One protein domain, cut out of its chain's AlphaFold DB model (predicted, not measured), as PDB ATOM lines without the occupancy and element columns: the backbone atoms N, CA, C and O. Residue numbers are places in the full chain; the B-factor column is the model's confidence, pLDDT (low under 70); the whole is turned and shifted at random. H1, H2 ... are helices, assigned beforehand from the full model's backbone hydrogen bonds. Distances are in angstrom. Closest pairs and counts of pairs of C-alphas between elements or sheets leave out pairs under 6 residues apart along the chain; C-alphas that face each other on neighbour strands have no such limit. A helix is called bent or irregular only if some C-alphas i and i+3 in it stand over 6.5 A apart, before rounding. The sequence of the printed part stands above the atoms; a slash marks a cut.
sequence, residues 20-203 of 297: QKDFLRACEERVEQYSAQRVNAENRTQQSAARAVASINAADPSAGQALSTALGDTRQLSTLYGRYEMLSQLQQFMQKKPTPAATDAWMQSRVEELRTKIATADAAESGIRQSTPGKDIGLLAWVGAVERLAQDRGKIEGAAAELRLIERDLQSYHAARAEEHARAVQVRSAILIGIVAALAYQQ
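Overview. This is residues 20 to 203 of the 297 residues of an uncharacterized protein of Sphingomonas sp. Root710 (UniProt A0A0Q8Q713). Four long helices lie side by side as an up-and-down bundle, in the order H1, H2, H4, H3 across it, with H4 packed between H2 and H3. H4 is much the longest, and its last residues, 178 to 203, stick out past the bundle as a single helical arm that makes much of the length. The printed part has 184 residues with four named helices, H1, H2, H3, H4 along the chain, and no named strand; its class is all helix. It is extended, with a radius of gyration of the C-alphas of 25.5 A and spans of 100 by 31 by 19 A.

Arrangement. H1, residues 20 to 57, and H2, residues 63 to 95, form a helical hairpin and touch at a shallow tilt of 19 degrees, opposite ways; their closest C-alphas, of Ala 52 and Ala 66, are 4.6 A apart. H3, residues 100 to 130, is near H2, with 10 pairs of C-alphas within 10 A, but is apart from H1. H4, residues 139 to 203, forms a helical hairpin with H3 and touches it at a shallow tilt of 6 degrees, opposite ways; their closest C-alphas, of Ala 121 and Leu 149, are 6.4 A apart. With residues 147 to 166 alone H4 touches H2, at a shallow tilt of 25 degrees, the same way; their closest C-alphas, of Gly 82 and Lys 155, are 4.0 A apart. H1 and H4 only just touch, with 3 pairs of C-alphas within 8 A, through residues 20 to 23 and 173 to 177 alone; the closest C-alphas, of Phe 23 and Tyr 173, are 6.8 A apart. Every O i to N i+4 pair is within hydrogen-bond range in H2 and H3, against 32 of 34 in H1 and 59 of 61 in H4.

Along the chain. H1 begins at C-alpha 20 at (79.125, 59.464, 73.742) and measures 54.5 A from first to last C-alpha. It has a kink of 26 degrees near residue 39 and is neither bent nor irregular, but only just: C-alphas 36 and 39 are 6.0 A apart. H2 measures 48.2 A and H3 45.4 A. H4 measures 93.7 A, from C-alpha 139 at (122.547, 55.143, 100.945) to C-alpha 203 at (38.603, 61.906, 59.977).

Size, cuts and confidence. The two C-alphas farthest apart, of Ala 59 and Gln 203, are 99.9 A apart. Residues 178 to 203 of H4 stand free; without them the body of 158 residues spans 61 by 31 by 19 A. The printed part has no cut. The links H1 to H2 and H2 to H3 are tight, and H3 to H4 is short. The mean pLDDT of the printed part is 90.0; residue 192 and residues 197 to 203 are under 70.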
ATOM      1  N   GLN A  20      78.358  60.403  72.921       88.25
ATOM      2  CA  GLN A  20      79.125  59.464  73.742       88.25
ATOM      3  C   GLN A  20      80.244  58.741  72.984       88.25
ATOM      4  O   GLN A  20      81.333  58.564  73.520       88.25
ATOM      5  N   LYS A  21      79.957  58.248  71.780       90.31
ATOM      6  CA  LYS A  21      80.907  57.484  70.973       90.31
ATOM      7  C   LYS A  21      82.053  58.374  70.508       90.31
ATOM      8  O   LYS A  21      83.197  57.940  70.564       90.31
ATOM      9  N   ASP A  22      81.752  59.603  70.102       90.75
ATOM     10  CA  ASP A  22      82.780  60.553  69.675       90.75
ATOM     11  C   ASP A  22      83.647  61.008  70.853       90.75
ATOM     12  O   ASP A  22      84.868  61.050  70.729       90.75
ATOM     13  N   PHE A  23      83.047  61.223  72.029       92.31
ATOM     14  CA  PHE A  23      83.800  61.481  73.257       92.31
ATOM     15  C   PHE A  23      84.749  60.327  73.621       92.31
ATOM     16  O   PHE A  23      85.925  60.551  73.902       92.31
ATOM     17  N   LEU A  24      84.261  59.080  73.598       92.38
ATOM     18  CA  LEU A  24      85.098  57.916  73.900       92.38
ATOM     19  C   LEU A  24      86.224  57.742  72.873       92.38
ATOM     20  O   LEU A  24      87.350  57.469  73.280       92.38
ATOM     21  N   ARG A  25      85.948  57.985  71.585       92.50
ATOM     22  CA  ARG A  25      86.965  57.970  70.526       92.50
ATOM     23  C   ARG A  25      88.050  59.020  70.769       92.50
ATOM     24  O   ARG A  25      89.226  58.685  70.715       92.50
ATOM     25  N   ALA A  26      87.679  60.254  71.106       93.00
ATOM     26  CA  ALA A  26      88.654  61.302  71.418       93.00
ATOM     27  C   ALA A  26      89.549  60.921  72.614       93.00
ATOM     28  O   ALA A  26      90.754  61.183  72.620       93.00
ATOM     29  N   CYS A  27      88.984  60.248  73.622       93.62
ATOM     30  CA  CYS A  27      89.772  59.690  74.719       93.62
ATOM     31  C   CYS A  27      90.716  58.568  74.251       93.62
ATOM     32  O   CYS A  27      91.862  58.538  74.689       93.62
ATOM     33  N   GLU A  28      90.264  57.660  73.380       92.19
ATOM     34  CA  GLU A  28      91.090  56.576  72.819       92.19
ATOM     35  C   GLU A  28      92.280  57.125  72.021       92.19
ATOM     36  O   GLU A  28      93.419  56.748  72.287       92.19
ATOM     37  N   GLU A  29      92.047  58.098  71.140       94.81
ATOM     38  CA  GLU A  29      93.101  58.756  70.356       94.81
ATOM     39  C   GLU A  29      94.166  59.401  71.262       94.81
ATOM     40  O   GLU A  29      95.371  59.289  71.025       94.81
ATOM     41  N   ARG A  30      93.749  60.042  72.358       96.12
ATOM     42  CA  ARG A  30      94.672  60.629  73.339       96.12
ATOM     43  C   ARG A  30      95.448  59.565  74.129       96.12
ATOM     44  O   ARG A  30      96.630  59.762  74.419       96.12
ATOM     45  N   VAL A  31      94.836  58.418  74.434       92.25
ATOM     46  CA  VAL A  31      95.536  57.264  75.028       92.25
ATOM     47  C   VAL A  31      96.628  56.732  74.092       92.25
ATOM     48  O   VAL A  31      97.742  56.438  74.544       92.25
ATOM     49  N   GLU A  32      96.349  56.634  72.794       92.25
ATOM     50  CA  GLU A  32      97.339  56.224  71.792       92.25
ATOM     51  C   GLU A  32      98.507  57.214  71.722       92.25
ATOM     52  O   GLU A  32      99.670  56.801  71.726       92.25
ATOM     53  N   GLN A  33      98.225  58.520  71.769       94.75
ATOM     54  CA  GLN A  33      99.259  59.557  71.815       94.75
ATOM     55  C   GLN A  33     100.180  59.408  73.033       94.75
ATOM     56  O   GLN A  33     101.403  59.499  72.889       94.75
ATOM     57  N   TYR A  34      99.631  59.151  74.226       94.19
ATOM     58  CA  TYR A  34     100.453  58.906  75.418       94.19
ATOM     59  C   TYR A  34     101.274  57.628  75.299       94.19
ATOM     60  O   TYR A  34     102.448  57.622  75.670       94.19
ATOM     61  N   SER A  35     100.698  56.576  74.724       89.81
ATOM     62  CA  SER A  35     101.394  55.308  74.495       89.81
ATOM     63  C   SER A  35     102.580  55.477  73.539       89.81
ATOM     64  O   SER A  35     103.668  54.971  73.817       89.81
ATOM     65  N   ALA A  36     102.415  56.258  72.467       93.12
ATOM     66  CA  ALA A  36     103.486  56.569  71.522       93.12
ATOM     67  C   ALA A  36     104.611  57.406  72.162       93.12
ATOM     68  O   ALA A  36     105.795  57.132  71.956       93.12
ATOM     69  N   GLN A  37     104.263  58.403  72.981       94.44
ATOM     70  CA  GLN A  37     105.247  59.231  73.693       94.44
ATOM     71  C   GLN A  37     106.028  58.438  74.748       94.44
ATOM     72  O   GLN A  37     107.205  58.723  74.994       94.44
ATOM     73  N   ARG A  38     105.390  57.429  75.354       93.56
ATOM     74  CA  ARG A  38     105.969  56.622  76.432       93.56
ATOM     75  C   ARG A  38     107.241  55.903  76.006       93.56
ATOM     76  O   ARG A  38     108.218  55.966  76.737       93.56
ATOM     77  N   VAL A  39     107.268  55.308  74.813       92.62
ATOM     78  CA  VAL A  39     108.435  54.555  74.310       92.62
ATOM     79  C   VAL A  39     109.697  55.425  74.293       92.62
ATOM     80  O   VAL A  39     110.757  55.033  74.778       92.62
ATOM     81  N   ASN A  40     109.580  56.659  73.799       94.19
ATOM     82  CA  ASN A  40     110.702  57.597  73.774       94.19
ATOM     83  C   ASN A  40     111.100  58.058  75.184       94.19
ATOM     84  O   ASN A  40     112.283  58.253  75.461       94.19
ATOM     85  N   ALA A  41     110.135  58.241  76.087       94.69
ATOM     86  CA  ALA A  41     110.407  58.607  77.474       94.69
ATOM     87  C   ALA A  41     111.082  57.470  78.265       94.69
ATOM     88  O   ALA A  41     112.022  57.739  79.012       94.69
ATOM     89  N   GLU A  42     110.670  56.217  78.057       96.38
ATOM     90  CA  GLU A  42     111.290  55.019  78.641       96.38
ATOM     91  C   GLU A  42     112.754  54.906  78.206       96.38
ATOM     92  O   GLU A  42     113.642  54.818  79.054       96.38
ATOM     93  N   ASN A  43     113.022  55.022  76.901       97.00
ATOM     94  CA  ASN A  43     114.383  54.981  76.364       97.00
ATOM     95  C   ASN A  43     115.273  56.089  76.948       97.00
ATOM     96  O   ASN A  43     116.407  55.824  77.347       97.00
ATOM     97  N   ARG A  44     114.767  57.329  77.037       96.75
ATOM     98  CA  ARG A  44     115.518  58.445  77.639       96.75
ATOM     99  C   ARG A  44     115.825  58.192  79.113       96.75
ATOM    100  O   ARG A  44     116.973  58.344  79.511       96.75
ATOM    101  N   THR A  45     114.834  57.730  79.875       96.19
ATOM    102  CA  THR A  45     114.981  57.420  81.306       96.19
ATOM    103  C   THR A  45     116.023  56.324  81.537       96.19
ATOM    104  O   THR A  45     116.884  56.459  82.402       96.19
ATOM    105  N   GLN A  46     116.010  55.259  80.728       97.06
ATOM    106  CA  GLN A  46     117.020  54.199  80.805       97.06
ATOM    107  C   GLN A  46     118.428  54.726  80.499       97.06
ATOM    108  O   GLN A  46     119.382  54.403  81.207       97.06
ATOM    109  N   GLN A  47     118.567  55.562  79.467       97.94
ATOM    110  CA  GLN A  47     119.856  56.139  79.085       97.94
ATOM    111  C   GLN A  47     120.406  57.088  80.155       97.94
ATOM    112  O   GLN A  47     121.594  57.016  80.475       97.94
ATOM    113  N   SER A  48     119.581  57.976  80.714       97.38
ATOM    114  CA  SER A  48     120.028  58.904  81.756       97.38
ATOM    115  C   SER A  48     120.318  58.193  83.076       97.38
ATOM    116  O   SER A  48     121.326  58.510  83.707       97.38
ATOM    117  N   ALA A  49     119.541  57.171  83.444       94.31
ATOM    118  CA  ALA A  49     119.841  56.314  84.590       94.31
ATOM    119  C   ALA A  49     121.183  55.580  84.426       94.31
ATOM    120  O   ALA A  49     122.022  55.622  85.326       94.31
ATOM    121  N   ALA A  50     121.436  54.973  83.260       95.62
ATOM    122  CA  ALA A  50     122.705  54.301  82.977       95.62
ATOM    123  C   ALA A  50     123.900  55.266  83.059       95.62
ATOM    124  O   ALA A  50     124.933  54.926  83.638       95.62
ATOM    125  N   ARG A  51     123.749  56.492  82.537       96.56
ATOM    126  CA  ARG A  51     124.768  57.548  82.652       96.56
ATOM    127  C   ARG A  51     125.010  57.951  84.103       96.56
ATOM    128  O   ARG A  51     126.164  58.044  84.500       96.56
ATOM    129  N   ALA A  52     123.957  58.138  84.898       93.81
ATOM    130  CA  ALA A  52     124.091  58.472  86.314       93.81
ATOM    131  C   ALA A  52     124.871  57.393  87.078       93.81
ATOM    132  O   ALA A  52     125.822  57.716  87.787       93.81
ATOM    133  N   VAL A  53     124.535  56.116  86.873       92.94
ATOM    134  CA  VAL A  53     125.257  54.986  87.483       92.94
ATOM    135  C   VAL A  53     126.725  54.963  87.049       92.94
ATOM    136  O   VAL A  53     127.608  54.813  87.893       92.94
ATOM    137  N   ALA A  54     127.008  55.153  85.757       94.75
ATOM    138  CA  ALA A  54     128.375  55.184  85.243       94.75
ATOM    139  C   ALA A  54     129.201  56.337  85.842       94.75
ATOM    140  O   ALA A  54     130.311  56.101  86.316       94.75
ATOM    141  N   SER A  55     128.650  57.556  85.888       94.88
ATOM    142  CA  SER A  55     129.316  58.725  86.477       94.88
ATOM    143  C   SER A  55     129.576  58.549  87.975       94.88
ATOM    144  O   SER A  55     130.644  58.923  88.454       94.88
ATOM    145  N   ILE A  56     128.639  57.943  88.716       89.62
ATOM    146  CA  ILE A  56     128.819  57.631  90.143       89.62
ATOM    147  C   ILE A  56     129.952  56.616  90.336       89.62
ATOM    148  O   ILE A  56     130.848  56.849  91.145       89.62
ATOM    149  N   ASN A  57     129.951  55.519  89.570       92.06
ATOM    150  CA  ASN A  57     130.983  54.480  89.668       92.06
ATOM    151  C   ASN A  57     132.380  54.997  89.299       92.06
ATOM    152  O   ASN A  57     133.373  54.520  89.842       92.06
ATOM    153  N   ALA A  58     132.459  55.973  88.393       95.31
ATOM    154  CA  ALA A  58     133.706  56.618  87.993       95.31
ATOM    155  C   ALA A  58     134.168  57.732  88.955       95.31
ATOM    156  O   ALA A  58     135.233  58.304  88.731       95.31
ATOM    157  N   ALA A  59     133.384  58.059  89.994       94.19
ATOM    158  CA  ALA A  59     133.585  59.240  90.839       94.19
ATOM    159  C   ALA A  59     133.747  60.541  90.018       94.19
ATOM    160  O   ALA A  59     134.530  61.428  90.364       94.19
ATOM    161  N   ASP A  60     133.007  60.643  88.911       94.31
ATOM    162  CA  ASP A  60     133.064  61.773  87.987       94.31
ATOM    163  C   ASP A  60     132.435  63.026  88.639       94.31
ATOM    164  O   ASP A  60     131.332  62.934  89.191       94.31
ATOM    165  N   PRO A  61     133.064  64.217  88.557       95.31
ATOM    166  CA  PRO A  61     132.478  65.472  89.043       95.31
ATOM    167  C   PRO A  61     131.067  65.776  88.503       95.31
ATOM    168  O   PRO A  61     130.296  66.489  89.144       95.31
ATOM    169  N   SER A  62     130.701  65.223  87.342       93.88
ATOM    170  CA  SER A  62     129.380  65.357  86.718       93.88
ATOM    171  C   SER A  62     128.292  64.449  87.312       93.88
ATOM    172  O   SER A  62     127.120  64.596  86.952       93.88
ATOM    173  N   ALA A  63     128.621  63.545  88.246       92.25
ATOM    174  CA  ALA A  63     127.680  62.568  88.803       92.25
ATOM    175  C   ALA A  63     126.399  63.201  89.374       92.25
ATOM    176  O   ALA A  63     125.302  62.688  89.147       92.25
ATOM    177  N   GLY A  64     126.509  64.352  90.049       90.31
ATOM    178  CA  GLY A  64     125.345  65.077  90.570       90.31
ATOM    179  C   GLY A  64     124.399  65.566  89.467       90.31
ATOM    180  O   GLY A  64     123.180  65.416  89.572       90.31
ATOM    181  N   GLN A  65     124.949  66.093  88.370       94.88
ATOM    182  CA  GLN A  65     124.162  66.539  87.217       94.88
ATOM    183  C   GLN A  65     123.524  65.356  86.477       94.88
ATOM    184  O   GLN A  65     122.357  65.434  86.079       94.88
ATOM    185  N   ALA A  66     124.258  64.251  86.322       94.25
ATOM    186  CA  ALA A  66     123.745  63.037  85.699       94.25
ATOM    187  C   ALA A  66     122.571  62.452  86.506       94.25
ATOM    188  O   ALA A  66     121.530  62.135  85.931       94.25
ATOM    189  N   LEU A  67     122.689  62.410  87.840       92.12
ATOM    190  CA  LEU A  67     121.611  61.977  88.732       92.12
ATOM    191  C   LEU A  67     120.387  62.898  88.646       92.12
ATOM    192  O   LEU A  67     119.265  62.416  88.511       92.12
ATOM    193  N   SER A  68     120.586  64.219  88.673       91.38
ATOM    194  CA  SER A  68     119.487  65.178  88.512       91.38
ATOM    195  C   SER A  68     118.761  65.002  87.175       91.38
ATOM    196  O   SER A  68     117.538  65.124  87.124       91.38
ATOM    197  N   THR A  69     119.498  64.706  86.102       95.69
ATOM    198  CA  THR A  69     118.919  64.434  84.778       95.69
ATOM    199  C   THR A  69     118.088  63.153  84.799       95.69
ATOM    200  O   THR A  69     116.940  63.171  84.367       95.69
ATOM    201  N   ALA A  70     118.618  62.070  85.378       94.88
ATOM    202  CA  ALA A  70     117.900  60.803  85.505       94.88
ATOM    203  C   ALA A  70     116.599  60.944  86.312       94.88
ATOM    204  O   ALA A  70     115.553  60.443  85.903       94.88
ATOM    205  N   LEU A  71     116.628  61.675  87.431       92.69
ATOM    206  CA  LEU A  71     115.427  61.956  88.225       92.69
ATOM    207  C   LEU A  71     114.411  62.811  87.451       92.69
ATOM    208  O   LEU A  71     113.206  62.572  87.547       92.69
ATOM    209  N   GLY A  72     114.887  63.778  86.662       92.00
ATOM    210  CA  GLY A  72     114.051  64.585  85.773       92.00
ATOM    211  C   GLY A  72     113.343  63.747  84.705       92.00
ATOM    212  O   GLY A  72     112.128  63.874  84.539       92.00
ATOM    213  N   ASP A  73     114.066  62.854  84.030       95.62
ATOM    214  CA  ASP A  73     113.498  61.956  83.016       95.62
ATOM    215  C   ASP A  73     112.509  60.953  83.630       95.62
ATOM    216  O   ASP A  73     111.404  60.788  83.111       95.62
ATOM    217  N   THR A  74     112.839  60.370  84.790       95.62
ATOM    218  CA  THR A  74     111.931  59.503  85.563       95.62
ATOM    219  C   THR A  74     110.623  60.214  85.903       95.62
ATOM    220  O   THR A  74     109.538  59.636  85.765       95.62
ATOM    221  N   ARG A  75     110.700  61.486  86.316       94.31
ATOM    222  CA  ARG A  75     109.516  62.311  86.583       94.31
ATOM    223  C   ARG A  75     108.702  62.531  85.309       94.31
ATOM    224  O   ARG A  75     107.497  62.313  85.342       94.31
ATOM    225  N   GLN A  76     109.335  62.884  84.186       94.38
ATOM    226  CA  GLN A  76     108.646  63.069  82.898       94.38
ATOM    227  C   GLN A  76     107.933  61.800  82.418       94.38
ATOM    228  O   GLN A  76     106.780  61.863  81.989       94.38
ATOM    229  N   LEU A  77     108.597  60.645  82.501       96.94
ATOM    230  CA  LEU A  77     107.987  59.357  82.181       96.94
ATOM    231  C   LEU A  77     106.778  59.089  83.089       96.94
ATOM    232  O   LEU A  77     105.702  58.720  82.620       96.94
ATOM    233  N   SER A  78     106.927  59.347  84.386       96.62
ATOM    234  CA  SER A  78     105.855  59.187  85.370       96.62
ATOM    235  C   SER A  78     104.675  60.137  85.132       96.62
ATOM    236  O   SER A  78     103.528  59.746  85.347       96.62
ATOM    237  N   THR A  79     104.916  61.337  84.597       96.25
ATOM    238  CA  THR A  79     103.868  62.263  84.135       96.25
ATOM    239  C   THR A  79     103.014  61.655  83.027       96.25
ATOM    240  O   THR A  79     101.790  61.781  83.065       96.25
ATOM    241  N   LEU A  80     103.614  60.954  82.061       96.31
ATOM    242  CA  LEU A  80     102.847  60.259  81.021       96.31
ATOM    243  C   LEU A  80     101.988  59.135  81.612       96.31
ATOM    244  O   LEU A  80     100.818  59.013  81.248       96.31
ATOM    245  N   TYR A  81     102.525  58.367  82.566       96.44
ATOM    246  CA  TYR A  81     101.745  57.345  83.270       96.44
ATOM    247  C   TYR A  81     100.565  57.941  84.042       96.44
ATOM    248  O   TYR A  81      99.455  57.430  83.930       96.44
ATOM    249  N   GLY A  82     100.778  59.037  84.777       94.94
ATOM    250  CA  GLY A  82      99.712  59.707  85.525       94.94
ATOM    251  C   GLY A  82      98.579  60.212  84.630       94.94
ATOM    252  O   GLY A  82      97.406  60.056  84.969       94.94
ATOM    253  N   ARG A  83      98.918  60.768  83.458       96.25
ATOM    254  CA  ARG A  83      97.924  61.176  82.449       96.25
ATOM    255  C   ARG A  83      97.135  59.986  81.921       96.25
ATOM    256  O   ARG A  83      95.908  59.999  81.941       96.25
ATOM    257  N   TYR A  84      97.846  58.949  81.483       96.31
ATOM    258  CA  TYR A  84      97.240  57.731  80.956       96.31
ATOM    259  C   TYR A  84      96.271  57.094  81.960       96.31
ATOM    260  O   TYR A  84      95.142  56.765  81.603       96.31
ATOM    261  N   GLU A  85      96.690  56.947  83.220       95.81
ATOM    262  CA  GLU A  85      95.881  56.311  84.259       95.81
ATOM    263  C   GLU A  85      94.584  57.090  84.513       95.81
ATOM    264  O   GLU A  85      93.503  56.500  84.517       95.81
ATOM    265  N   MET A  86      94.671  58.418  84.652       95.94
ATOM    266  CA  MET A  86      93.502  59.273  84.877       95.94
ATOM    267  C   MET A  86      92.509  59.201  83.707       95.94
ATOM    268  O   MET A  86      91.302  59.055  83.914       95.94
ATOM    269  N   LEU A  87      93.014  59.244  82.471       96.12
ATOM    270  CA  LEU A  87      92.187  59.147  81.270       96.12
ATOM    271  C   LEU A  87      91.537  57.762  81.119       96.12
ATOM    272  O   LEU A  87      90.362  57.664  80.766       96.12
ATOM    273  N   SER A  88      92.262  56.688  81.441       93.94
ATOM    274  CA  SER A  88      91.720  55.325  81.423       93.94
ATOM    275  C   SER A  88      90.605  55.144  82.460       93.94
ATOM    276  O   SER A  88      89.549  54.582  82.151       93.94
ATOM    277  N   GLN A  89      90.781  55.686  83.672       95.31
ATOM    278  CA  GLN A  89      89.737  55.685  84.703       95.31
ATOM    279  C   GLN A  89      88.480  56.430  84.229       95.31
ATOM    280  O   GLN A  89      87.365  55.934  84.418       95.31
ATOM    281  N   LEU A  90      88.642  57.582  83.564       95.94
ATOM    282  CA  LEU A  90      87.521  58.314  82.969       95.94
ATOM    283  C   LEU A  90      86.791  57.478  81.917       95.94
ATOM    284  O   LEU A  90      85.563  57.428  81.929       95.94
ATOM    285  N   GLN A  91      87.510  56.817  81.007       93.88
ATOM    286  CA  GLN A  91      86.888  55.980  79.977       93.88
ATOM    287  C   GLN A  91      86.012  54.888  80.600       93.88
ATOM    288  O   GLN A  91      84.847  54.749  80.222       93.88
ATOM    289  N   GLN A  92      86.531  54.162  81.596       93.50
ATOM    290  CA  GLN A  92      85.776  53.126  82.314       93.50
ATOM    291  C   GLN A  92      84.535  53.695  83.013       93.50
ATOM    292  O   GLN A  92      83.465  53.081  83.006       93.50
ATOM    293  N   PHE A  93      84.661  54.882  83.607       95.25
ATOM    294  CA  PHE A  93      83.544  55.578  84.233       95.25
ATOM    295  C   PHE A  93      82.477  55.976  83.200       95.25
ATOM    296  O   PHE A  93      81.291  55.685  83.374       95.25
ATOM    297  N   MET A  94      82.897  56.554  82.075       93.25
ATOM    298  CA  MET A  94      82.012  57.066  81.030       93.25
ATOM    299  C   MET A  94      81.326  55.967  80.216       93.25
ATOM    300  O   MET A  94      80.214  56.188  79.735       93.25
ATOM    301  N   GLN A  95      81.900  54.764  80.120       90.94
ATOM    302  CA  GLN A  95      81.229  53.596  79.528       90.94
ATOM    303  C   GLN A  95      79.875  53.291  80.194       90.94
ATOM    304  O   GLN A  95      78.955  52.811  79.530       90.94
ATOM    305  N   LYS A  96      79.710  53.638  81.479       91.69
ATOM    306  CA  LYS A  96      78.457  53.459  82.234       91.69
ATOM    307  C   LYS A  96      77.409  54.546  81.963       91.69
ATOM    308  O   LYS A  96      76.332  54.497  82.546       91.69
ATOM    309  N   LYS A  97      77.700  55.511  81.080       88.81
ATOM    310  CA  LYS A  97      76.831  56.653  80.731       88.81
ATOM    311  C   LYS A  97      76.312  57.410  81.969       88.81
ATOM    312  O   LYS A  97      75.097  57.568  82.112       88.81
ATOM    313  N   PRO A  98      77.212  57.879  82.852       91.75
ATOM    314  CA  PRO A  98      76.843  58.547  84.095       91.75
ATOM    315  C   PRO A  98      75.989  59.799  83.850       91.75
ATOM    316  O   PRO A  98      75.977  60.386  82.758       91.75
ATOM    317  N   THR A  99      75.246  60.194  84.883       90.25
ATOM    318  CA  THR A  99      74.547  61.482  84.922       90.25
ATOM    319  C   THR A  99      75.551  62.616  85.163       90.25
ATOM    320  O   THR A  99      76.615  62.352  85.721       90.25
ATOM    321  N   PRO A 100      75.221  63.876  84.819       89.56
ATOM    322  CA  PRO A 100      76.094  65.015  85.114       89.56
ATOM    323  C   PRO A 100      76.502  65.090  86.593       89.56
ATOM    324  O   PRO A 100      77.683  65.165  86.899       89.56
ATOM    325  N   ALA A 101      75.551  64.912  87.515       91.62
ATOM    326  CA  ALA A 101      75.840  64.912  88.951       91.62
ATOM    327  C   ALA A 101      76.798  63.781  89.379       91.62
ATOM    328  O   ALA A 101      77.653  63.983  90.239       91.62
ATOM    329  N   ALA A 102      76.679  62.588  88.781       94.75
ATOM    330  CA  ALA A 102      77.613  61.496  89.047       94.75
ATOM    331  C   ALA A 102      79.012  61.803  88.488       94.75
ATOM    332  O   ALA A 102      80.008  61.461  89.124       94.75
ATOM    333  N   THR A 103      79.090  62.456  87.325       94.19
ATOM    334  CA  THR A 103      80.347  62.935  86.742       94.19
ATOM    335  C   THR A 103      81.025  63.971  87.636       94.19
ATOM    336  O   THR A 103      82.214  63.836  87.916       94.19
ATOM    337  N   ASP A 104      80.277  64.948  88.149       92.75
ATOM    338  CA  ASP A 104      80.807  65.968  89.061       92.75
ATOM    339  C   ASP A 104      81.346  65.338  90.352       92.75
ATOM    340  O   ASP A 104      82.462  65.636  90.782       92.75
ATOM    341  N   ALA A 105      80.597  64.397  90.936       94.81
ATOM    342  CA  ALA A 105      81.035  63.659  92.119       94.81
ATOM    343  C   ALA A 105      82.304  62.827  91.849       94.81
ATOM    344  O   ALA A 105      83.207  62.768  92.688       94.81
ATOM    345  N   TRP A 106      82.404  62.205  90.669       96.94
ATOM    346  CA  TRP A 106      83.608  61.485  90.259       96.94
ATOM    347  C   TRP A 106      84.812  62.428  90.146       96.94
ATOM    348  O   TRP A 106      85.860  62.137  90.726       96.94
ATOM    349  N   MET A 107      84.651  63.586  89.493       95.12
ATOM    350  CA  MET A 107      85.695  64.612  89.371       95.12
ATOM    351  C   MET A 107      86.179  65.090  90.743       95.12
ATOM    352  O   MET A 107      87.384  65.110  91.000       95.12
ATOM    353  N   GLN A 108      85.255  65.403  91.655       90.69
ATOM    354  CA  GLN A 108      85.582  65.802  93.027       90.69
ATOM    355  C   GLN A 108      86.363  64.708  93.763       90.69
ATOM    356  O   GLN A 108      87.396  64.990  94.369       90.69
ATOM    357  N   SER A 109      85.943  63.443  93.645       94.62
ATOM    358  CA  SER A 109      86.678  62.313  94.224       94.62
ATOM    359  C   SER A 109      88.113  62.214  93.692       94.62
ATOM    360  O   SER A 109      89.030  61.963  94.475       94.62
ATOM    361  N   ARG A 110      88.336  62.435  92.387       96.56
ATOM    362  CA  ARG A 110      89.691  62.438  91.807       96.56
ATOM    363  C   ARG A 110      90.540  63.591  92.357       96.56
ATOM    364  O   ARG A 110      91.718  63.385  92.643       96.56
ATOM    365  N   VAL A 111      89.956  64.778  92.546       90.75
ATOM    366  CA  VAL A 111      90.649  65.926  93.161       90.75
ATOM    367  C   VAL A 111      91.087  65.607  94.593       90.75
ATOM    368  O   VAL A 111      92.244  65.852  94.934       90.75
ATOM    369  N   GLU A 112      90.213  65.030  95.422       89.25
ATOM    370  CA  GLU A 112      90.575  64.679  96.805       89.25
ATOM    371  C   GLU A 112      91.633  63.572  96.880       89.25
ATOM    372  O   GLU A 112      92.553  63.634  97.703       89.25
ATOM    373  N   GLU A 113      91.562  62.582  95.986       91.75
ATOM    374  CA  GLU A 113      92.601  61.556  95.881       91.75
ATOM    375  C   GLU A 113      93.962  62.187  95.548       91.75
ATOM    376  O   GLU A 113      94.970  61.866  96.185       91.75
ATOM    377  N   LEU A 114      94.004  63.131  94.601       89.19
ATOM    378  CA  LEU A 114      95.233  63.845  94.258       89.19
ATOM    379  C   LEU A 114      95.757  64.692  95.416       89.19
ATOM    380  O   LEU A 114      96.960  64.674  95.663       89.19
ATOM    381  N   ARG A 115      94.889  65.385  96.164       86.62
ATOM    382  CA  ARG A 115      95.304  66.136  97.364       86.62
ATOM    383  C   ARG A 115      95.951  65.232  98.407       86.62
ATOM    384  O   ARG A 115      96.997  65.576  98.951       86.62
ATOM    385  N   THR A 116      95.377  64.052  98.632       92.06
ATOM    386  CA  THR A 116      95.933  63.057  99.561       92.06
ATOM    387  C   THR A 116      97.309  62.568  99.094       92.06
ATOM    388  O   THR A 116      98.255  62.502  99.885       92.06
ATOM    389  N   LYS A 117      97.459  62.283  97.792       90.31
ATOM    390  CA  LYS A 117      98.745  61.884  97.196       90.31
ATOM    391  C   LYS A 117      99.793  63.001  97.283       90.31
ATOM    392  O   LYS A 117     100.943  62.711  97.595       90.31
ATOM    393  N   ILE A 118      99.402  64.262  97.071       85.31
ATOM    394  CA  ILE A 118     100.281  65.435  97.236       85.31
ATOM    395  C   ILE A 118     100.795  65.519  98.671       85.31
ATOM    396  O   ILE A 118     102.005  65.553  98.862       85.31
ATOM    397  N   ALA A 119      99.904  65.459  99.665       87.62
ATOM    398  CA  ALA A 119     100.296  65.519 101.073       87.62
ATOM    399  C   ALA A 119     101.246  64.371 101.461       87.62
ATOM    400  O   ALA A 119     102.214  64.573 102.191       87.62
ATOM    401  N   THR A 120     101.007  63.169 100.924       94.12
ATOM    402  CA  THR A 120     101.890  62.010 101.127       94.12
ATOM    403  C   THR A 120     103.275  62.246 100.518       94.12
ATOM    404  O   THR A 120     104.288  61.988 101.166       94.12
ATOM    405  N   ALA A 121     103.332  62.776  99.293       90.31
ATOM    406  CA  ALA A 121     104.586  63.104  98.624       90.31
ATOM    407  C   ALA A 121     105.345  64.241  99.335       90.31
ATOM    408  O   ALA A 121     106.565  64.165  99.461       90.31
ATOM    409  N   ASP A 122     104.642  65.256  99.853       89.81
ATOM    410  CA  ASP A 122     105.230  66.343 100.648       89.81
ATOM    411  C   ASP A 122     105.862  65.807 101.943       89.81
ATOM    412  O   ASP A 122     106.995  66.157 102.284       89.81
ATOM    413  N   ALA A 123     105.163  64.909 102.644       95.00
ATOM    414  CA  ALA A 123     105.684  64.265 103.846       95.00
ATOM    415  C   ALA A 123     106.919  63.398 103.542       95.00
ATOM    416  O   ALA A 123     107.915  63.469 104.265       95.00
ATOM    417  N   ALA A 124     106.886  62.627 102.449       94.56
ATOM    418  CA  ALA A 124     108.025  61.831 101.998       94.56
ATOM    419  C   ALA A 124     109.238  62.712 101.650       94.56
ATOM    420  O   ALA A 124     110.358  62.413 102.066       94.56
ATOM    421  N   GLU A 125     109.021  63.830 100.953       93.50
ATOM    422  CA  GLU A 125     110.073  64.802 100.648       93.50
ATOM    423  C   GLU A 125     110.691  65.395 101.916       93.50
ATOM    424  O   GLU A 125     111.917  65.451 102.037       93.50
ATOM    425  N   SER A 126     109.861  65.803 102.880       95.75
ATOM    426  CA  SER A 126     110.341  66.312 104.164       95.75
ATOM    427  C   SER A 126     111.192  65.272 104.897       95.75
ATOM    428  O   SER A 126     112.262  65.610 105.401       95.75
ATOM    429  N   GLY A 127     110.762  64.005 104.917       95.88
ATOM    430  CA  GLY A 127     111.521  62.911 105.527       95.88
ATOM    431  C   GLY A 127     112.883  62.693 104.864       95.88
ATOM    432  O   GLY A 127     113.899  62.598 105.550       95.88
ATOM    433  N   ILE A 128     112.933  62.699 103.529       94.44
ATOM    434  CA  ILE A 128     114.183  62.573 102.763       94.44
ATOM    435  C   ILE A 128     115.138  63.731 103.075       94.44
ATOM    436  O   ILE A 128     116.321  63.489 103.316       94.44
ATOM    437  N   ARG A 129     114.640  64.976 103.105       93.94
ATOM    438  CA  ARG A 129     115.447  66.183 103.373       93.94
ATOM    439  C   ARG A 129     116.019  66.231 104.788       93.94
ATOM    440  O   ARG A 129     117.082  66.809 104.983       93.94
ATOM    441  N   GLN A 130     115.309  65.664 105.760       95.50
ATOM    442  CA  GLN A 130     115.751  65.605 107.157       95.50
ATOM    443  C   GLN A 130     116.718  64.445 107.426       95.50
ATOM    444  O   GLN A 130     117.386  64.440 108.456       95.50
ATOM    445  N   SER A 131     116.797  63.470 106.519       93.88
ATOM    446  CA  SER A 131     117.676  62.312 106.656       93.88
ATOM    447  C   SER A 131     119.080  62.570 106.104       93.88
ATOM    448  O   SER A 131     119.248  63.178 105.047       93.88
ATOM    449  N   THR A 132     120.095  62.043 106.786       91.81
ATOM    450  CA  THR A 132     121.485  62.039 106.324       91.81
ATOM    451  C   THR A 132     121.808  60.683 105.677       91.81
ATOM    452  O   THR A 132     121.841  59.666 106.386       91.81
ATOM    453  N   PRO A 133     122.074  60.621 104.356       89.75
ATOM    454  CA  PRO A 133     122.407  59.370 103.674       89.75
ATOM    455  C   PRO A 133     123.657  58.713 104.268       89.75
ATOM    456  O   PRO A 133     124.671  59.371 104.487       89.75
ATOM    457  N   GLY A 134     123.591  57.408 104.529       85.06
ATOM    458  CA  GLY A 134     124.680  56.630 105.129       85.06
ATOM    459  C   GLY A 134     124.787  56.736 106.654       85.06
ATOM    460  O   GLY A 134     125.546  55.973 107.245       85.06
ATOM    461  N   LYS A 135     124.013  57.625 107.292       93.19
ATOM    462  CA  LYS A 135     123.955  57.768 108.753       93.19
ATOM    463  C   LYS A 135     122.576  57.412 109.306       93.19
ATOM    464  O   LYS A 135     122.471  56.474 110.087       93.19
ATOM    465  N   ASP A 136     121.535  58.129 108.883       91.44
ATOM    466  CA  ASP A 136     120.165  57.941 109.393       91.44
ATOM    467  C   ASP A 136     119.395  56.891 108.574       91.44
ATOM    468  O   ASP A 136     118.514  56.197 109.075       91.44
ATOM    469  N   ILE A 137     119.756  56.754 107.297       93.31
ATOM    470  CA  ILE A 137     119.201  55.791 106.346       93.31
ATOM    471  C   ILE A 137     120.325  55.295 105.433       93.31
ATOM    472  O   ILE A 137     121.194  56.067 105.025       93.31
ATOM    473  N   GLY A 138     120.333  54.001 105.105       94.31
ATOM    474  CA  GLY A 138     121.324  53.441 104.182       94.31
ATOM    475  C   GLY A 138     121.282  54.140 102.819       94.31
ATOM    476  O   GLY A 138     120.201  54.443 102.319       94.31
ATOM    477  N   LEU A 139     122.444  54.378 102.199       88.19
ATOM    478  CA  LEU A 139     122.547  55.143 100.945       88.19
ATOM    479  C   LEU A 139     121.624  54.598  99.842       88.19
ATOM    480  O   LEU A 139     120.911  55.365  99.204       88.19
ATOM    481  N   LEU A 140     121.584  53.274  99.661       88.62
ATOM    482  CA  LEU A 140     120.717  52.637  98.664       88.62
ATOM    483  C   LEU A 140     119.225  52.877  98.953       88.62
ATOM    484  O   LEU A 140     118.450  53.140  98.038       88.62
ATOM    485  N   ALA A 141     118.829  52.828 100.226       92.12
ATOM    486  CA  ALA A 141     117.455  53.097 100.637       92.12
ATOM    487  C   ALA A 141     117.086  54.576 100.447       92.12
ATOM    488  O   ALA A 141     115.979  54.876 100.008       92.12
ATOM    489  N   TRP A 142     118.023  55.494 100.705       92.81
ATOM    490  CA  TRP A 142     117.834  56.919 100.441       92.81
ATOM    491  C   TRP A 142     117.646  57.202  98.948       92.81
ATOM    492  O   TRP A 142     116.688  57.873  98.570       92.81
ATOM    493  N   VAL A 143     118.498  56.632  98.089       89.88
ATOM    494  CA  VAL A 143     118.373  56.765  96.627       89.88
ATOM    495  C   VAL A 143     117.024  56.222  96.148       89.88
ATOM    496  O   VAL A 143     116.320  56.910  95.410       89.88
ATOM    497  N   GLY A 144     116.615  55.043  96.626       90.94
ATOM    498  CA  GLY A 144     115.306  54.473  96.296       90.94
ATOM    499  C   GLY A 144     114.127  55.337  96.765       90.94
ATOM    500  O   GLY A 144     113.106  55.409  96.082       90.94
ATOM    501  N   ALA A 145     114.258  56.033  97.899       93.94
ATOM    502  CA  ALA A 145     113.244  56.973  98.375       93.94
ATOM    503  C   ALA A 145     113.140  58.215  97.472       93.94
ATOM    504  O   ALA A 145     112.032  58.628  97.131       93.94
ATOM    505  N   VAL A 146     114.273  58.779  97.038       92.44
ATOM    506  CA  VAL A 146     114.310  59.917  96.101       92.44
ATOM    507  C   VAL A 146     113.720  59.538  94.742       92.44
ATOM    508  O   VAL A 146     112.925  60.296  94.187       92.44
ATOM    509  N   GLU A 147     114.065  58.361  94.217       93.06
ATOM    510  CA  GLU A 147     113.506  57.856  92.962       93.06
ATOM    511  C   GLU A 147     111.983  57.704  93.056       93.06
ATOM    512  O   GLU A 147     111.255  58.207  92.198       93.06
ATOM    513  N   ARG A 148     111.487  57.068  94.127       96.50
ATOM    514  CA  ARG A 148     110.047  56.901  94.356       96.50
ATOM    515  C   ARG A 148     109.332  58.243  94.456       96.50
ATOM    516  O   ARG A 148     108.298  58.419  93.819       96.50
ATOM    517  N   LEU A 149     109.907  59.212  95.169       93.31
ATOM    518  CA  LEU A 149     109.357  60.564  95.237       93.31
ATOM    519  C   LEU A 149     109.280  61.215  93.847       93.31
ATOM    520  O   LEU A 149     108.264  61.824  93.515       93.31
ATOM    521  N   ALA A 150     110.321  61.086  93.018       90.56
ATOM    522  CA  ALA A 150     110.311  61.618  91.654       90.56
ATOM    523  C   ALA A 150     109.210  60.972  90.793       90.56
ATOM    524  O   ALA A 150     108.510  61.677  90.058       90.56
ATOM    525  N   GLN A 151     109.016  59.655  90.922       95.81
ATOM    526  CA  GLN A 151     107.936  58.932  90.248       95.81
ATOM    527  C   GLN A 151     106.553  59.399  90.723       95.81
ATOM    528  O   GLN A 151     105.694  59.725  89.901       95.81
ATOM    529  N   ASP A 152     106.339  59.483  92.037       92.88
ATOM    530  CA  ASP A 152     105.061  59.892  92.625       92.88
ATOM    531  C   ASP A 152     104.696  61.324  92.221       92.88
ATOM    532  O   ASP A 152     103.579  61.577  91.766       92.88
ATOM    533  N   ARG A 153     105.656  62.257  92.286       92.94
ATOM    534  CA  ARG A 153     105.465  63.643  91.830       92.94
ATOM    535  C   ARG A 153     105.100  63.708  90.353       92.94
ATOM    536  O   ARG A 153     104.158  64.417  90.007       92.94
ATOM    537  N   GLY A 154     105.789  62.949  89.502       91.69
ATOM    538  CA  GLY A 154     105.462  62.878  88.079       91.69
ATOM    539  C   GLY A 154     104.038  62.370  87.848       91.69
ATOM    540  O   GLY A 154     103.250  63.032  87.177       91.69
ATOM    541  N   LYS A 155     103.651  61.251  88.476       96.00
ATOM    542  CA  LYS A 155     102.284  60.704  88.364       96.00
ATOM    543  C   LYS A 155     101.221  61.707  88.812       96.00
ATOM    544  O   LYS A 155     100.219  61.875  88.119       96.00
ATOM    545  N   ILE A 156     101.442  62.392  89.935       90.38
ATOM    546  CA  ILE A 156     100.533  63.421  90.458       90.38
ATOM    547  C   ILE A 156     100.381  64.573  89.458       90.38
ATOM    548  O   ILE A 156      99.259  64.971  89.150       90.38
ATOM    549  N   GLU A 157     101.487  65.096  88.926       91.38
ATOM    550  CA  GLU A 157     101.463  66.181  87.938       91.38
ATOM    551  C   GLU A 157     100.753  65.784  86.654       91.38
ATOM    552  O   GLU A 157      99.948  66.553  86.126       91.38
ATOM    553  N   GLY A 158     101.033  64.575  86.169       91.56
ATOM    554  CA  GLY A 158     100.378  64.009  85.004       91.56
ATOM    555  C   GLY A 158      98.874  63.909  85.198       91.56
ATOM    556  O   GLY A 158      98.110  64.450  84.402       91.56
ATOM    557  N   ALA A 159      98.452  63.288  86.295       92.88
ATOM    558  CA  ALA A 159      97.046  63.118  86.623       92.88
ATOM    559  C   ALA A 159      96.325  64.463  86.818       92.88
ATOM    560  O   ALA A 159      95.225  64.645  86.306       92.88
ATOM    561  N   ALA A 160      96.948  65.435  87.494       87.81
ATOM    562  CA  ALA A 160      96.378  66.769  87.679       87.81
ATOM    563  C   ALA A 160      96.261  67.545  86.358       87.81
ATOM    564  O   ALA A 160      95.274  68.243  86.128       87.81
ATOM    565  N   ALA A 161      97.264  67.440  85.481       90.88
ATOM    566  CA  ALA A 161      97.217  68.063  84.166       90.88
ATOM    567  C   ALA A 161      96.141  67.430  83.276       90.88
ATOM    568  O   ALA A 161      95.461  68.155  82.551       90.88
ATOM    569  N   GLU A 162      95.964  66.112  83.359       96.44
ATOM    570  CA  GLU A 162      94.908  65.408  82.635       96.44
ATOM    571  C   GLU A 162      93.523  65.778  83.143       96.44
ATOM    572  O   GLU A 162      92.639  66.076  82.350       96.44
ATOM    573  N   LEU A 163      93.344  65.853  84.462       92.88
ATOM    574  CA  LEU A 163      92.057  66.175  85.067       92.88
ATOM    575  C   LEU A 163      91.515  67.540  84.599       92.88
ATOM    576  O   LEU A 163      90.317  67.676  84.377       92.88
ATOM    577  N   ARG A 164      92.394  68.524  84.358       91.69
ATOM    578  CA  ARG A 164      92.010  69.828  83.778       91.69
ATOM    579  C   ARG A 164      91.537  69.730  82.324       91.69
ATOM    580  O   ARG A 164      90.677  70.500  81.908       91.69
ATOM    581  N   LEU A 165      92.124  68.829  81.533       92.94
ATOM    582  CA  LEU A 165      91.666  68.572  80.163       92.94
ATOM    583  C   LEU A 165      90.317  67.856  80.189       92.94
ATOM    584  O   LEU A 165      89.387  68.272  79.507       92.94
ATOM    585  N   ILE A 166      90.197  66.847  81.052       93.19
ATOM    586  CA  ILE A 166      88.969  66.085  81.272       93.19
ATOM    587  C   ILE A 166      87.811  67.003  81.670       93.19
ATOM    588  O   ILE A 166      86.727  66.870  81.117       93.19
ATOM    589  N   GLU A 167      88.027  67.952  82.583       90.50
ATOM    590  CA  GLU A 167      87.003  68.922  82.986       90.50
ATOM    591  C   GLU A 167      86.433  69.686  81.779       90.50
ATOM    592  O   GLU A 167      85.216  69.746  81.592       90.50
ATOM    593  N   ARG A 168      87.309  70.206  80.912       91.25
ATOM    594  CA  ARG A 168      86.914  70.918  79.688       91.25
ATOM    595  C   ARG A 168      86.164  70.014  78.709       91.25
ATOM    596  O   ARG A 168      85.154  70.424  78.127       91.25
ATOM    597  N   ASP A 169      86.652  68.793  78.520       92.06
ATOM    598  CA  ASP A 169      86.045  67.830  77.602       92.06
ATOM    599  C   ASP A 169      84.658  67.403  78.095       92.06
ATOM    600  O   ASP A 169      83.719  67.315  77.305       92.06
ATOM    601  N   LEU A 170      84.499  67.192  79.405       91.69
ATOM    602  CA  LEU A 170      83.227  66.837  80.032       91.69
ATOM    603  C   LEU A 170      82.201  67.965  79.941       91.69
ATOM    604  O   LEU A 170      81.039  67.694  79.642       91.69
ATOM    605  N   GLN A 171      82.613  69.220  80.137       89.19
ATOM    606  CA  GLN A 171      81.737  70.378  79.923       89.19
ATOM    607  C   GLN A 171      81.209  70.406  78.482       89.19
ATOM    608  O   GLN A 171      80.003  70.528  78.259       89.19
ATOM    609  N   SER A 172      82.103  70.211  77.510       89.12
ATOM    610  CA  SER A 172      81.757  70.185  76.084       89.12
ATOM    611  C   SER A 172      80.833  69.009  75.746       89.12
ATOM    612  O   SER A 172      79.823  69.171  75.063       89.12
ATOM    613  N   TYR A 173      81.132  67.827  76.287       91.69
ATOM    614  CA  TYR A 173      80.322  66.622  76.140       91.69
ATOM    615  C   TYR A 173      78.906  66.796  76.703       91.69
ATOM    616  O   TYR A 173      77.927  66.454  76.037       91.69
ATOM    617  N   HIS A 174      78.771  67.333  77.919       89.12
ATOM    618  CA  HIS A 174      77.468  67.515  78.552       89.12
ATOM    619  C   HIS A 174      76.623  68.575  77.835       89.12
ATOM    620  O   HIS A 174      75.420  68.361  77.673       89.12
ATOM    621  N   ALA A 175      77.240  69.652  77.337       88.19
ATOM    622  CA  ALA A 175      76.567  70.634  76.488       88.19
ATOM    623  C   ALA A 175      76.037  69.992  75.192       88.19
ATOM    624  O   ALA A 175      74.844  70.077  74.898       88.19
ATOM    625  N   ALA A 176      76.886  69.248  74.474       88.75
ATOM    626  CA  ALA A 176      76.498  68.554  73.246       88.75
ATOM    627  C   ALA A 176      75.390  67.510  73.483       88.75
ATOM    628  O   ALA A 176      74.451  67.395  72.693       88.75
ATOM    629  N   ARG A 177      75.443  66.775  74.602       87.06
ATOM    630  CA  ARG A 177      74.415  65.792  74.971       87.06
ATOM    631  C   ARG A 177      73.074  66.449  75.309       87.06
ATOM    632  O   ARG A 177      72.026  65.880  74.997       87.06
ATOM    633  N   ALA A 178      73.085  67.625  75.937       85.19
ATOM    634  CA  ALA A 178      71.868  68.389  76.205       85.19
ATOM    635  C   ALA A 178      71.211  68.872  74.900       85.19
ATOM    636  O   ALA A 178      69.999  68.722  74.736       85.19
ATOM    637  N   GLU A 179      72.003  69.364  73.943       86.12
ATOM    638  CA  GLU A 179      71.509  69.737  72.613       86.12
ATOM    639  C   GLU A 179      70.940  68.544  71.838       86.12
ATOM    640  O   GLU A 179      69.856  68.646  71.262       86.12
ATOM    641  N   GLU A 180      71.635  67.401  71.837       83.75
ATOM    642  CA  GLU A 180      71.159  66.168  71.198       83.75
ATOM    643  C   GLU A 180      69.801  65.746  71.777       83.75
ATOM    644  O   GLU A 180      68.872  65.424  71.030       83.75
ATOM    645  N   HIS A 181      69.650  65.810  73.104       80.06
ATOM    646  CA  HIS A 181      68.387  65.504  73.765       80.06
ATOM    647  C   HIS A 181      67.277  66.491  73.381       80.06
ATOM    648  O   HIS A 181      66.174  66.061  73.043       80.06
ATOM    649  N   ALA A 182      67.565  67.796  73.362       78.38
ATOM    650  CA  ALA A 182      66.602  68.819  72.960       78.38
ATOM    651  C   ALA A 182      66.123  68.618  71.511       78.38
ATOM    652  O   ALA A 182      64.918  68.643  71.252       78.38
ATOM    653  N   ARG A 183      67.041  68.325  70.578       80.69
ATOM    654  CA  ARG A 183      66.704  68.004  69.179       80.69
ATOM    655  C   ARG A 183      65.853  66.739  69.086       80.69
ATOM    656  O   ARG A 183      64.856  66.722  68.369       80.69
ATOM    657  N   ALA A 184      66.199  65.692  69.835       75.62
ATOM    658  CA  ALA A 184      65.422  64.455  69.857       75.62
ATOM    659  C   ALA A 184      63.992  64.675  70.383       75.62
ATOM    660  O   ALA A 184      63.048  64.104  69.836       75.62
ATOM    661  N   VAL A 185      63.816  65.515  71.409       72.56
ATOM    662  CA  VAL A 185      62.491  65.904  71.915       72.56
ATOM    663  C   VAL A 185      61.716  66.681  70.854       72.56
ATOM    664  O   VAL A 185      60.586  66.308  70.564       72.56
ATOM    665  N   GLN A 186      62.324  67.682  70.209       75.00
ATOM    666  CA  GLN A 186      61.675  68.456  69.142       75.00
ATOM    667  C   GLN A 186      61.209  67.575  67.979       75.00
ATOM    668  O   GLN A 186      60.070  67.701  67.537       75.00
ATOM    669  N   VAL A 187      62.053  66.649  67.515       75.62
ATOM    670  CA  VAL A 187      61.694  65.709  66.443       75.62
ATOM    671  C   VAL A 187      60.544  64.800  66.879       75.62
ATOM    672  O   VAL A 187      59.586  64.632  66.129       75.62
ATOM    673  N   ARG A 188      60.581  64.255  68.103       71.19
ATOM    674  CA  ARG A 188      59.478  63.437  68.640       71.19
ATOM    675  C   ARG A 188      58.178  64.231  68.728       71.19
ATOM    676  O   ARG A 188      57.140  63.725  68.314       71.19
ATOM    677  N   SER A 189      58.233  65.467  69.218       70.44
ATOM    678  CA  SER A 189      57.078  66.362  69.278       70.44
ATOM    679  C   SER A 189      56.529  66.666  67.884       70.44
ATOM    680  O   SER A 189      55.326  66.557  67.679       70.44
ATOM    681  N   ALA A 190      57.389  66.968  66.909       74.62
ATOM    682  CA  ALA A 190      56.981  67.222  65.529       74.62
ATOM    683  C   ALA A 190      56.326  65.991  64.880       74.62
ATOM    684  O   ALA A 190      55.300  66.122  64.217       74.62
ATOM    685  N   ILE A 191      56.868  64.790  65.116       75.62
ATOM    686  CA  ILE A 191      56.272  63.530  64.649       75.62
ATOM    687  C   ILE A 191      54.892  63.319  65.279       75.62
ATOM    688  O   ILE A 191      53.944  63.011  64.565       75.62
ATOM    689  N   LEU A 192      54.758  63.506  66.598       69.12
ATOM    690  CA  LEU A 192      53.472  63.361  67.287       69.12
ATOM    691  C   LEU A 192      52.430  64.352  66.756       69.12
ATOM    692  O   LEU A 192      51.308  63.947  66.462       69.12
ATOM    693  N   ILE A 193      52.809  65.620  66.564       76.12
ATOM    694  CA  ILE A 193      51.942  66.643  65.959       76.12
ATOM    695  C   ILE A 193      51.532  66.230  64.541       76.12
ATOM    696  O   ILE A 193      50.352  66.298  64.202       76.12
ATOM    697  N   GLY A 194      52.476  65.751  63.726       70.75
ATOM    698  CA  GLY A 194      52.202  65.281  62.368       70.75
ATOM    699  C   GLY A 194      51.245  64.087  62.323       70.75
ATOM    700  O   GLY A 194      50.341  64.064  61.492       70.75
ATOM    701  N   ILE A 195      51.388  63.125  63.242       72.00
ATOM    702  CA  ILE A 195      50.466  61.986  63.368       72.00
ATOM    703  C   ILE A 195      49.063  62.473  63.746       72.00
ATOM    704  O   ILE A 195      48.097  62.063  63.110       72.00
ATOM    705  N   VAL A 196      48.940  63.361  64.736       72.81
ATOM    706  CA  VAL A 196      47.638  63.918  65.146       72.81
ATOM    707  C   VAL A 196      46.973  64.668  63.989       72.81
ATOM    708  O   VAL A 196      45.795  64.445  63.724       72.81
ATOM    709  N   ALA A 197      47.722  65.494  63.256       69.25
ATOM    710  CA  ALA A 197      47.207  66.214  62.093       69.25
ATOM    711  C   ALA A 197      46.761  65.264  60.967       69.25
ATOM    712  O   ALA A 197      45.697  65.457  60.381       69.25
ATOM    713  N   ALA A 198      47.531  64.209  60.690       64.31
ATOM    714  CA  ALA A 198      47.173  63.208  59.687       64.31
ATOM    715  C   ALA A 198      45.912  62.418  60.077       64.31
ATOM    716  O   ALA A 198      45.068  62.156  59.220       64.31
ATOM    717  N   LEU A 199      45.762  62.070  61.358       62.84
ATOM    718  CA  LEU A 199      44.562  61.407  61.873       62.84
ATOM    719  C   LEU A 199      43.330  62.321  61.798       62.84
ATOM    720  O   LEU A 199      42.274  61.867  61.367       62.84
ATOM    721  N   ALA A 200      43.469  63.607  62.136       60.69
ATOM    722  CA  ALA A 200      42.389  64.586  62.004       60.69
ATOM    723  C   ALA A 200      41.952  64.766  60.536       60.69
ATOM    724  O   ALA A 200      40.762  64.715  60.235       60.69
ATOM    725  N   TYR A 201      42.907  64.862  59.606       58.00
ATOM    726  CA  TYR A 201      42.621  64.937  58.168       58.00
ATOM    727  C   TYR A 201      41.956  63.659  57.624       58.00
ATOM    728  O   TYR A 201      41.048  63.717  56.790       58.00
ATOM    729  N   GLN A 202      42.361  62.476  58.104       53.59
ATOM    730  CA  GLN A 202      41.667  61.230  57.764       53.59
ATOM    731  C   GLN A 202      40.219  61.228  58.263       53.59
ATOM    732  O   GLN A 202      39.344  60.735  57.559       53.59
ATOM    733  N   GLN A 203      39.951  61.813  59.429       54.44
ATOM    734  CA  GLN A 203      38.603  61.906  59.977       54.44
ATOM    735  C   GLN A 203      37.706  62.839  59.142       54.44
ATOM    736  O   GLN A 203      36.571  62.470  58.837       54.44
TER     737      GLN A 203